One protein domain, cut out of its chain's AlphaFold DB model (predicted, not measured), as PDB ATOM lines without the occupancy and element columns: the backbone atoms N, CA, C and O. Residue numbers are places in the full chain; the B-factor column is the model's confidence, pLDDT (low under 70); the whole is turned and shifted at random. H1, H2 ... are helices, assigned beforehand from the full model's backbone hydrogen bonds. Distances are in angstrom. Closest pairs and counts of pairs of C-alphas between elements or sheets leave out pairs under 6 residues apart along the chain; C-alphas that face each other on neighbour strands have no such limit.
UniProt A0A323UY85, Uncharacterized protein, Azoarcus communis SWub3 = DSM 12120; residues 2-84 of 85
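This is residues 2 to 84 of the 85 residues of an uncharacterized protein of Azoarcus communis SWub3 = DSM 12120 (UniProt A0A323UY85). One long helix, H1, sticks out as a bare arm with residues 2 to 18; the chain folds back on its other part, where H3 packs on residues 27 to 34 and H4 crosses residues 20 to 28, with short H2 at the turn. The 83 printed residues, class all helix, hold H1 to H4 in order and no named strand. The whole is loose, radius of gyration of the C-alphas 17.0 A, spanning 59 by 26 by 17 A.

H1, residues 2 to 34, touches H3, residues 50 to 67, through residues 27 to 34 and 60 to 67 alone, at a steep tilt of 58 degrees; closest C-alphas, Cys 34 and Ala 60, 5.5 A. H4, residues 70 to 83, touches H1 about perpendicular, 81 degrees; closest C-alphas, Thr 23 and Glu 72, 5.8 A. Every O i to N i+4 pair is within hydrogen-bond range in H1, H3 and H2, residues 37 to 44; 7 of 10 in H4.

H1, 48.3 A long, begins at C-alpha 2 (193.381, 183.485, 213.343); H4 ends at C-alpha 83 (211.175, 151.271, 210.465).

The printed part has no cut; residues 79 to 84 are among those under pLDDT 70.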
ATOM      1  N   GLY A   2     193.199 184.816 212.723       60.56
ATOM      2  CA  GLY A   2     193.381 183.485 213.343       60.56
ATOM      3  C   GLY A   2     193.233 182.256 212.427       60.56
ATOM      4  O   GLY A   2     194.031 181.333 212.523       60.56
ATOM      5  N   LYS A   3     192.289 182.256 211.470       67.75
ATOM      6  CA  LYS A   3     192.101 181.113 210.548       67.75
ATOM      7  C   LYS A   3     193.313 180.867 209.639       67.75
ATOM      8  O   LYS A   3     193.689 179.724 209.435       67.75
ATOM      9  N   LYS A   4     193.956 181.928 209.130       73.12
ATOM     10  CA  LYS A   4     195.131 181.806 208.246       73.12
ATOM     11  C   LYS A   4     196.323 181.186 208.983       73.12
ATOM     12  O   LYS A   4     196.984 180.324 208.428       73.12
ATOM     13  N   ILE A   5     196.544 181.577 210.241       79.50
ATOM     14  CA  ILE A   5     197.609 181.022 211.092       79.50
ATOM     15  C   ILE A   5     197.383 179.524 211.336       79.50
ATOM     16  O   ILE A   5     198.320 178.742 211.219       79.50
ATOM     17  N   LEU A   6     196.135 179.116 211.591       82.00
ATOM     18  CA  LEU A   6     195.784 177.705 211.755       82.00
ATOM     19  C   LEU A   6     196.038 176.889 210.475       82.00
ATOM     20  O   LEU A   6     196.625 175.815 210.550       82.00
ATOM     21  N   PHE A   7     195.668 177.415 209.302       82.75
ATOM     22  CA  PHE A   7     195.968 176.763 208.020       82.75
ATOM     23  C   PHE A   7     197.476 176.614 207.774       82.75
ATOM     24  O   PHE A   7     197.914 175.539 207.369       82.75
ATOM     25  N   TYR A   8     198.278 177.645 208.064       83.50
ATOM     26  CA  TYR A   8     199.738 177.546 207.955       83.50
ATOM     27  C   TYR A   8     200.318 176.509 208.920       83.50
ATOM     28  O   TYR A   8     201.168 175.722 208.517       83.50
ATOM     29  N   ALA A   9     199.832 176.456 210.162       81.81
ATOM     30  CA  ALA A   9     200.276 175.463 211.136       81.81
ATOM     31  C   ALA A   9     199.969 174.026 210.677       81.81
ATOM     32  O   ALA A   9     200.834 173.159 210.778       81.81
ATOM     33  N   ILE A  10     198.778 173.785 210.115       86.44
ATOM     34  CA  ILE A  10     198.395 172.475 209.563       86.44
ATOM     35  C   ILE A  10     199.271 172.114 208.359       86.44
ATOM     36  O   ILE A  10     199.786 171.001 208.297       86.44
ATOM     37  N   ALA A  11     199.487 173.043 207.425       85.25
ATOM     38  CA  ALA A  11     200.317 172.799 206.246       85.25
ATOM     39  C   ALA A  11     201.778 172.493 206.620       85.25
ATOM     40  O   ALA A  11     202.372 171.561 206.081       85.25
ATOM     41  N   VAL A  12     202.340 173.226 207.587       83.94
ATOM     42  CA  VAL A  12     203.684 172.962 208.120       83.94
ATOM     43  C   VAL A  12     203.730 171.605 208.823       83.94
ATOM     44  O   VAL A  12     204.652 170.834 208.575       83.94
ATOM     45  N   ALA A  13     202.733 171.272 209.650       81.50
ATOM     46  CA  ALA A  13     202.672 169.979 210.332       81.50
ATOM     47  C   ALA A  13     202.603 168.805 209.341       81.50
ATOM     48  O   ALA A  13     203.345 167.834 209.493       81.50
ATOM     49  N   LEU A  14     201.774 168.916 208.299       86.00
ATOM     50  CA  LEU A  14     201.675 167.916 207.234       86.00
ATOM     51  C   LEU A  14     202.974 167.810 206.429       86.00
ATOM     52  O   LEU A  14     203.417 166.702 206.143       86.00
ATOM     53  N   GLY A  15     203.617 168.934 206.110       81.25
ATOM     54  CA  GLY A  15     204.905 168.939 205.415       81.25
ATOM     55  C   GLY A  15     206.011 168.263 206.227       81.25
ATOM     56  O   GLY A  15     206.756 167.442 205.695       81.25
ATOM     57  N   VAL A  16     206.084 168.542 207.532       82.06
ATOM     58  CA  VAL A  16     207.033 167.888 208.447       82.06
ATOM     59  C   VAL A  16     206.738 166.394 208.573       82.06
ATOM     60  O   VAL A  16     207.672 165.594 208.607       82.06
ATOM     61  N   TRP A  17     205.464 166.000 208.631       82.12
ATOM     62  CA  TRP A  17     205.086 164.589 208.662       82.12
ATOM     63  C   TRP A  17     205.490 163.877 207.364       82.12
ATOM     64  O   TRP A  17     206.243 162.909 207.424       82.12
ATOM     65  N   LEU A  18     205.108 164.392 206.194       82.62
ATOM     66  CA  LEU A  18     205.487 163.802 204.903       82.62
ATOM     67  C   LEU A  18     207.005 163.686 204.737       82.62
ATOM     68  O   LEU A  18     207.504 162.657 204.288       82.62
ATOM     69  N   ALA A  19     207.755 164.711 205.150       79.06
ATOM     70  CA  ALA A  19     209.212 164.663 205.127       79.06
ATOM     71  C   ALA A  19     209.765 163.538 206.017       79.06
ATOM     72  O   ALA A  19     210.712 162.860 205.620       79.06
ATOM     73  N   LYS A  20     209.172 163.300 207.196       77.94
ATOM     74  CA  LYS A  20     209.549 162.173 208.065       77.94
ATOM     75  C   LYS A  20     209.270 160.822 207.413       77.94
ATOM     76  O   LYS A  20     210.148 159.969 207.475       77.94
ATOM     77  N   GLU A  21     208.111 160.640 206.785       80.19
ATOM     78  CA  GLU A  21     207.763 159.380 206.105       80.19
ATOM     79  C   GLU A  21     208.736 159.078 204.959       80.19
ATOM     80  O   GLU A  21     209.352 158.015 204.941       80.19
ATOM     81  N   LEU A  22     208.988 160.050 204.075       81.75
ATOM     82  CA  LEU A  22     209.947 159.897 202.970       81.75
ATOM     83  C   LEU A  22     211.360 159.570 203.468       81.75
ATOM     84  O   LEU A  22     212.068 158.735 202.904       81.75
ATOM     85  N   THR A  23     211.780 160.232 204.545       79.38
ATOM     86  CA  THR A  23     213.095 160.008 205.155       79.38
ATOM     87  C   THR A  23     213.190 158.608 205.770       79.38
ATOM     88  O   THR A  23     214.230 157.956 205.683       79.38
ATOM     89  N   ALA A  24     212.105 158.122 206.374       75.69
ATOM     90  CA  ALA A  24     212.037 156.782 206.933       75.69
ATOM     91  C   ALA A  24     212.028 155.703 205.847       75.69
ATOM     92  O   ALA A  24     212.754 154.721 205.968       75.69
ATOM     93  N   GLU A  25     211.287 155.901 204.762       80.69
ATOM     94  CA  GLU A  25     211.266 154.980 203.624       80.69
ATOM     95  C   GLU A  25     212.654 154.846 202.984       80.69
ATOM     96  O   GLU A  25     213.136 153.740 202.726       80.69
ATOM     97  N   ARG A  26     213.372 155.963 202.843       81.69
ATOM     98  CA  ARG A  26     214.767 155.954 202.392       81.69
ATOM     99  C   ARG A  26     215.697 155.232 203.374       81.69
ATOM    100  O   ARG A  26     216.549 154.454 202.949       81.69
ATOM    101  N   ALA A  27     215.501 155.421 204.680       74.00
ATOM    102  CA  ALA A  27     216.227 154.669 205.704       74.00
ATOM    103  C   ALA A  27     215.961 153.152 205.621       74.00
ATOM    104  O   ALA A  27     216.904 152.374 205.769       74.00
ATOM    105  N   ARG A  28     214.725 152.727 205.318       77.62
ATOM    106  CA  ARG A  28     214.387 151.315 205.043       77.62
ATOM    107  C   ARG A  28     215.109 150.786 203.808       77.62
ATOM    108  O   ARG A  28     215.592 149.656 203.829       77.62
ATOM    109  N   GLY A  29     215.222 151.603 202.760       82.94
ATOM    110  CA  GLY A  29     216.013 151.281 201.569       82.94
ATOM    111  C   GLY A  29     217.455 150.917 201.922       82.94
ATOM    112  O   GLY A  29     217.930 149.849 201.546       82.94
ATOM    113  N   PHE A  30     218.116 151.730 202.751       84.81
ATOM    114  CA  PHE A  30     219.484 151.442 203.192       84.81
ATOM    115  C   PHE A  30     219.605 150.154 204.009       84.81
ATOM    116  O   PHE A  30     220.599 149.449 203.874       84.81
ATOM    117  N   ILE A  31     218.605 149.815 204.828       79.00
ATOM    118  CA  ILE A  31     218.590 148.544 205.569       79.00
ATOM    119  C   ILE A  31     218.576 147.362 204.590       79.00
ATOM    120  O   ILE A  31     219.385 146.449 204.742       79.00
ATOM    121  N   LYS A  32     217.725 147.409 203.557       82.25
ATOM    122  CA  LYS A  32     217.643 146.370 202.513       82.25
ATOM    123  C   LYS A  32     218.891 146.291 201.629       82.25
ATOM    124  O   LYS A  32     219.186 145.236 201.092       82.25
ATOM    125  N   GLU A  33     219.627 147.388 201.468       87.81
ATOM    126  CA  GLU A  33     220.928 147.376 200.783       87.81
ATOM    127  C   GLU A  33     222.050 146.782 201.650       87.81
ATOM    128  O   GLU A  33     223.016 146.235 201.121       87.81
ATOM    129  N   CYS A  34     221.959 146.939 202.972       87.38
ATOM    130  CA  CYS A  34     222.994 146.528 203.923       87.38
ATOM    131  C   CYS A  34     222.805 145.105 204.470       87.38
ATOM    132  O   CYS A  34     223.728 144.574 205.090       87.38
ATOM    133  N   LEU A  35     221.633 144.501 204.269       88.56
ATOM    134  CA  LEU A  35     221.306 143.139 204.676       88.56
ATOM    135  C   LEU A  35     220.911 142.307 203.459       88.56
ATOM    136  O   LEU A  35     220.080 142.726 202.657       88.56
ATOM    137  N   SER A  36     221.471 141.107 203.350       89.38
ATOM    138  CA  SER A  36     220.956 140.098 202.419       89.38
ATOM    139  C   SER A  36     219.659 139.471 202.942       89.38
ATOM    140  O   SER A  36     219.365 139.535 204.136       89.38
ATOM    141  N   GLN A  37     218.887 138.845 202.052       84.19
ATOM    142  CA  GLN A  37     217.646 138.157 202.421       84.19
ATOM    143  C   GLN A  37     217.891 137.080 203.495       84.19
ATOM    144  O   GLN A  37     217.198 137.066 204.509       84.19
ATOM    145  N   ASP A  38     218.941 136.272 203.336       88.06
ATOM    146  CA  ASP A  38     219.341 135.243 204.305       88.06
ATOM    147  C   ASP A  38     219.660 135.839 205.687       88.06
ATOM    148  O   ASP A  38     219.359 135.262 206.729       88.06
ATOM    149  N   GLU A  39     220.277 137.021 205.725       86.69
ATOM    150  CA  GLU A  39     220.610 137.701 206.978       86.69
ATOM    151  C   GLU A  39     219.386 138.281 207.678       86.69
ATOM    152  O   GLU A  39     219.331 138.269 208.908       86.69
ATOM    153  N   ILE A  40     218.405 138.758 206.909       84.12
ATOM    154  CA  ILE A  40     217.106 139.176 207.442       84.12
ATOM    155  C   ILE A  40     216.410 137.972 208.077       84.12
ATOM    156  O   ILE A  40     215.936 138.075 209.206       84.12
ATOM    157  N   GLU A  41     216.403 136.824 207.402       85.88
ATOM    158  CA  GLU A  41     215.826 135.586 207.933       85.88
ATOM    159  C   GLU A  41     216.519 135.148 209.231       85.88
ATOM    160  O   GLU A  41     215.843 134.837 210.207       85.88
ATOM    161  N   ILE A  42     217.853 135.234 209.299       85.06
ATOM    162  CA  ILE A  42     218.610 134.938 210.528       85.06
ATOM    163  C   ILE A  42     218.253 135.907 211.665       85.06
ATOM    164  O   ILE A  42     218.170 135.475 212.815       85.06
ATOM    165  N   ILE A  43     218.071 137.202 211.380       83.31
ATOM    166  CA  ILE A  43     217.683 138.207 212.387       83.31
ATOM    167  C   ILE A  43     216.271 137.940 212.923       83.31
ATOM    168  O   ILE A  43     216.038 138.123 214.116       83.31
ATOM    169  N   LEU A  44     215.343 137.529 212.056       82.50
ATOM    170  CA  LEU A  44     213.939 137.302 212.409       82.50
ATOM    171  C   LEU A  44     213.681 135.930 213.059       82.50
ATOM    172  O   LEU A  44     212.620 135.729 213.646       82.50
ATOM    173  N   ASP A  45     214.631 134.997 212.985       83.06
ATOM    174  CA  ASP A  45     214.534 133.673 213.606       83.06
ATOM    175  C   ASP A  45     214.702 133.748 215.140       83.06
ATOM    176  O   ASP A  45     215.803 133.654 215.678       83.06
ATOM    177  N   GLU A  46     213.608 133.943 215.887       65.94
ATOM    178  CA  GLU A  46     213.621 134.113 217.354       65.94
ATOM    179  C   GLU A  46     214.270 132.977 218.191       65.94
ATOM    180  O   GLU A  46     214.868 133.298 219.228       65.94
ATOM    181  N   PRO A  47     214.233 131.676 217.819       79.19
ATOM    182  CA  PRO A  47     215.026 130.637 218.493       79.19
ATOM    183  C   PRO A  47     216.505 130.592 218.051       79.19
ATOM    184  O   PRO A  47     217.264 129.757 218.551       79.19
ATOM    185  N   GLY A  48     216.914 131.456 217.120       74.88
ATOM    186  CA  GLY A  48     218.209 131.434 216.449       74.88
ATOM    187  C   GLY A  48     219.416 131.828 217.311       74.88
ATOM    188  O   GLY A  48     219.336 132.201 218.485       74.88
ATOM    189  N   ASN A  49     220.603 131.737 216.705       87.25
ATOM    190  CA  ASN A  49     221.863 132.083 217.360       87.25
ATOM    191  C   ASN A  49     221.957 133.603 217.609       87.25
ATOM    192  O   ASN A  49     222.330 134.369 216.717       87.25
ATOM    193  N   LYS A  50     221.680 134.017 218.852       85.88
ATOM    194  CA  LYS A  50     221.706 135.421 219.297       85.88
ATOM    195  C   LYS A  50     223.034 136.132 219.047       85.88
ATOM    196  O   LYS A  50     223.039 137.330 218.779       85.88
ATOM    197  N   GLU A  51     224.158 135.423 219.133       89.50
ATOM    198  CA  GLU A  51     225.480 136.009 218.895       89.50
ATOM    199  C   GLU A  51     225.644 136.381 217.418       89.50
ATOM    200  O   GLU A  51     226.002 137.514 217.094       89.50
ATOM    201  N   LYS A  52     225.243 135.472 216.521       87.06
ATOM    202  CA  LYS A  52     225.236 135.713 215.073       87.06
ATOM    203  C   LYS A  52     224.259 136.826 214.683       87.06
ATOM    204  O   LYS A  52     224.598 137.691 213.882       87.06
ATOM    205  N   GLN A  53     223.066 136.851 215.275       85.38
ATOM    206  CA  GLN A  53     222.086 137.925 215.064       85.38
ATOM    207  C   GLN A  53     222.637 139.287 215.482       85.38
ATOM    208  O   GLN A  53     222.488 140.272 214.755       85.38
ATOM    209  N   PHE A  54     223.300 139.345 216.638       85.81
ATOM    210  CA  PHE A  54     223.910 140.569 217.134       85.81
ATOM    211  C   PHE A  54     225.048 141.044 216.225       85.81
ATOM    212  O   PHE A  54     225.136 142.237 215.931       85.81
ATOM    213  N   GLU A  55     225.883 140.128 215.732       89.69
ATOM    214  CA  GLU A  55     226.955 140.437 214.781       89.69
ATOM    215  C   GLU A  55     226.408 141.022 213.470       89.69
ATOM    216  O   GLU A  55     226.821 142.114 213.062       89.69
ATOM    217  N   ILE A  56     225.426 140.350 212.857       88.00
ATOM    218  CA  ILE A  56     224.768 140.805 211.623       88.00
ATOM    219  C   ILE A  56     224.129 142.180 211.847       88.00
ATOM    220  O   ILE A  56     224.376 143.112 211.080       88.00
ATOM    221  N   THR A  57     223.370 142.338 212.934       84.25
ATOM    222  CA  THR A  57     222.693 143.599 213.274       84.25
ATOM    223  C   THR A  57     223.697 144.730 213.477       84.25
ATOM    224  O   THR A  57     223.510 145.833 212.962       84.25
ATOM    225  N   ARG A  58     224.802 144.478 214.189       84.88
ATOM    226  CA  ARG A  58     225.848 145.478 214.435       84.88
ATOM    227  C   ARG A  58     226.518 145.919 213.137       84.88
ATOM    228  O   ARG A  58     226.715 147.118 212.940       84.88
ATOM    229  N   ARG A  59     226.848 144.974 212.255       88.88
ATOM    230  CA  ARG A  59     227.429 145.256 210.933       88.88
ATOM    231  C   ARG A  59     226.466 146.074 210.071       88.88
ATOM    232  O   ARG A  59     226.861 147.102 209.520       88.88
ATOM    233  N   ALA A  60     225.199 145.668 210.017       85.25
ATOM    234  CA  ALA A  60     224.161 146.370 209.269       85.25
ATOM    235  C   ALA A  60     223.953 147.801 209.785       85.25
ATOM    236  O   ALA A  60     223.882 148.734 208.990       85.25
ATOM    237  N   LEU A  61     223.955 148.006 211.106       81.75
ATOM    238  CA  LEU A  61     223.849 149.336 211.714       81.75
ATOM    239  C   LEU A  61     224.988 150.275 211.297       81.75
ATOM    240  O   LEU A  61     224.740 151.460 211.071       81.75
ATOM    241  N   VAL A  62     226.223 149.775 211.188       86.62
ATOM    242  CA  VAL A  62     227.362 150.578 210.710       86.62
ATOM    243  C   VAL A  62     227.154 150.976 209.247       86.62
ATOM    244  O   VAL A  62     227.192 152.168 208.942       86.62
ATOM    245  N   CYS A  63     226.831 150.013 208.378       87.50
ATOM    246  CA  CYS A  63     226.565 150.254 206.955       87.50
ATOM    247  C   CYS A  63     225.429 151.269 206.735       87.50
ATOM    248  O   CYS A  63     225.579 152.243 205.991       87.50
ATOM    249  N   VAL A  64     224.304 151.101 207.440       84.56
ATOM    250  CA  VAL A  64     223.158 152.018 207.361       84.56
ATOM    251  C   VAL A  64     223.564 153.413 207.831       84.56
ATOM    252  O   VAL A  64     223.251 154.405 207.174       84.56
ATOM    253  N   ARG A  65     224.311 153.518 208.936       82.38
ATOM    254  CA  ARG A  65     224.751 154.812 209.470       82.38
ATOM    255  C   ARG A  65     225.656 155.563 208.496       82.38
ATOM    256  O   ARG A  65     225.538 156.785 208.422       82.38
ATOM    257  N   GLU A  66     226.542 154.880 207.778       88.38
ATOM    258  CA  GLU A  66     227.430 155.495 206.779       88.38
ATOM    259  C   GLU A  66     226.663 156.062 205.580       88.38
ATOM    260  O   GLU A  66     227.007 157.137 205.092       88.38
ATOM    261  N   LYS A  67     225.582 155.395 205.162       85.50
ATOM    262  CA  LYS A  67     224.710 155.849 204.066       85.50
ATOM    263  C   LYS A  67     223.749 156.968 204.478       85.50
ATOM    264  O   LYS A  67     223.357 157.778 203.641       85.50
ATOM    265  N   GLN A  68     223.380 157.032 205.757       82.62
ATOM    266  CA  GLN A  68     222.460 158.040 206.276       82.62
ATOM    267  C   GLN A  68     223.125 159.401 206.518       82.62
ATOM    268  O   GLN A  68     224.089 159.538 207.282       82.62
ATOM    269  N   SER A  69     222.497 160.440 205.979       84.44
ATOM    270  CA  SER A  69     222.679 161.835 206.374       84.44
ATOM    271  C   SER A  69     222.245 162.083 207.827       84.44
ATOM    272  O   SER A  69     221.538 161.296 208.460       84.44
ATOM    273  N   TRP A  70     222.662 163.217 208.392       82.50
ATOM    274  CA  TRP A  70     222.317 163.575 209.769       82.50
ATOM    275  C   TRP A  70     220.794 163.666 210.029       82.50
ATOM    276  O   TRP A  70     220.349 163.086 211.024       82.50
ATOM    277  N   PRO A  71     219.973 164.286 209.151       78.19
ATOM    278  CA  PRO A  71     218.514 164.266 209.299       78.19
ATOM    279  C   PRO A  71     217.917 162.851 209.291       78.19
ATOM    280  O   PRO A  71     217.070 162.538 210.128       78.19
ATOM    281  N   GLU A  72     218.398 161.973 208.407       77.12
ATOM    282  CA  GLU A  72     217.939 160.577 208.318       77.12
ATOM    283  C   GLU A  72     218.218 159.798 209.602       77.12
ATOM    284  O   GLU A  72     217.351 159.064 210.078       77.12
ATOM    285  N   ARG A  73     219.379 160.013 210.231       78.00
ATOM    286  CA  ARG A  73     219.713 159.390 211.524       78.00
ATOM    287  C   ARG A  73     218.749 159.816 212.636       78.00
ATOM    288  O   ARG A  73     218.392 158.999 213.482       78.00
ATOM    289  N   ILE A  74     218.312 161.077 212.642       79.88
ATOM    290  CA  ILE A  74     217.351 161.593 213.632       79.88
ATOM    291  C   ILE A  74     215.973 160.977 213.425       79.88
ATOM    292  O   ILE A  74     215.351 160.528 214.393       79.88
ATOM    293  N   VAL A  75     215.499 160.937 212.178       74.25
ATOM    294  CA  VAL A  75     214.215 160.308 211.846       74.25
ATOM    295  C   VAL A  75     214.249 158.824 212.197       74.25
ATOM    296  O   VAL A  75     213.353 158.338 212.874       74.25
ATOM    297  N   THR A  76     215.333 158.130 211.863       73.38
ATOM    298  CA  THR A  76     215.521 156.710 212.193       73.38
ATOM    299  C   THR A  76     215.463 156.469 213.699       73.38
ATOM    300  O   THR A  76     214.730 155.602 214.172       73.38
ATOM    301  N   LYS A  77     216.163 157.300 214.480       74.88
ATOM    302  CA  LYS A  77     216.154 157.226 215.947       74.88
ATOM    303  C   LYS A  77     214.774 157.500 216.554       74.88
ATOM    304  O   LYS A  77     214.471 156.963 217.613       74.88
ATOM    305  N   THR A  78     213.959 158.344 215.919       76.75
ATOM    306  CA  THR A  78     212.617 158.703 216.415       76.75
ATOM    307  C   THR A  78     211.521 157.744 215.956       76.75
ATOM    308  O   THR A  78     210.569 157.541 216.702       76.75
ATOM    309  N   MET A  79     211.657 157.133 214.777       69.44
ATOM    310  CA  MET A  79     210.756 156.082 214.289       69.44
ATOM    311  C   MET A  79     210.960 154.758 215.045       69.44
ATOM    312  O   MET A  79     209.999 154.019 215.253       69.44
ATOM    313  N   GLY A  80     212.187 154.468 215.500       67.50
ATOM    314  CA  GLY A  80     212.491 153.257 216.269       67.50
ATOM    315  C   GLY A  80     212.098 151.986 215.509       67.50
ATOM    316  O   GLY A  80     212.415 151.844 214.330       67.50
ATOM    317  N   ASN A  81     211.362 151.088 216.171       57.44
ATOM    318  CA  ASN A  81     210.920 149.814 215.586       57.44
ATOM    319  C   ASN A  81     209.973 149.982 214.386       57.44
ATOM    320  O   ASN A  81     209.931 149.101 213.539       57.44
ATOM    321  N   ARG A  82     209.302 151.137 214.237       59.31
ATOM    322  CA  ARG A  82     208.406 151.406 213.095       59.31
ATOM    323  C   ARG A  82     209.123 151.503 211.753       59.31
ATOM    324  O   ARG A  82     208.481 151.691 210.729       59.31
ATOM    325  N   LEU A  83     210.452 151.445 211.722       55.47
ATOM    326  CA  LEU A  83     211.175 151.271 210.465       55.47
ATOM    327  C   LEU A  83     211.094 149.842 209.923       55.47
ATOM    328  O   LEU A  83     211.290 149.659 208.730       55.47
ATOM    329  N   PHE A  84     210.817 148.860 210.776       49.22
ATOM    330  CA  PHE A  84     210.771 147.448 210.405       49.22
ATOM    331  C   PHE A  84     209.338 146.912 210.251       49.22
ATOM    332  O   PHE A  84     209.179 145.841 209.676       49.22
TER     333      PHE A  84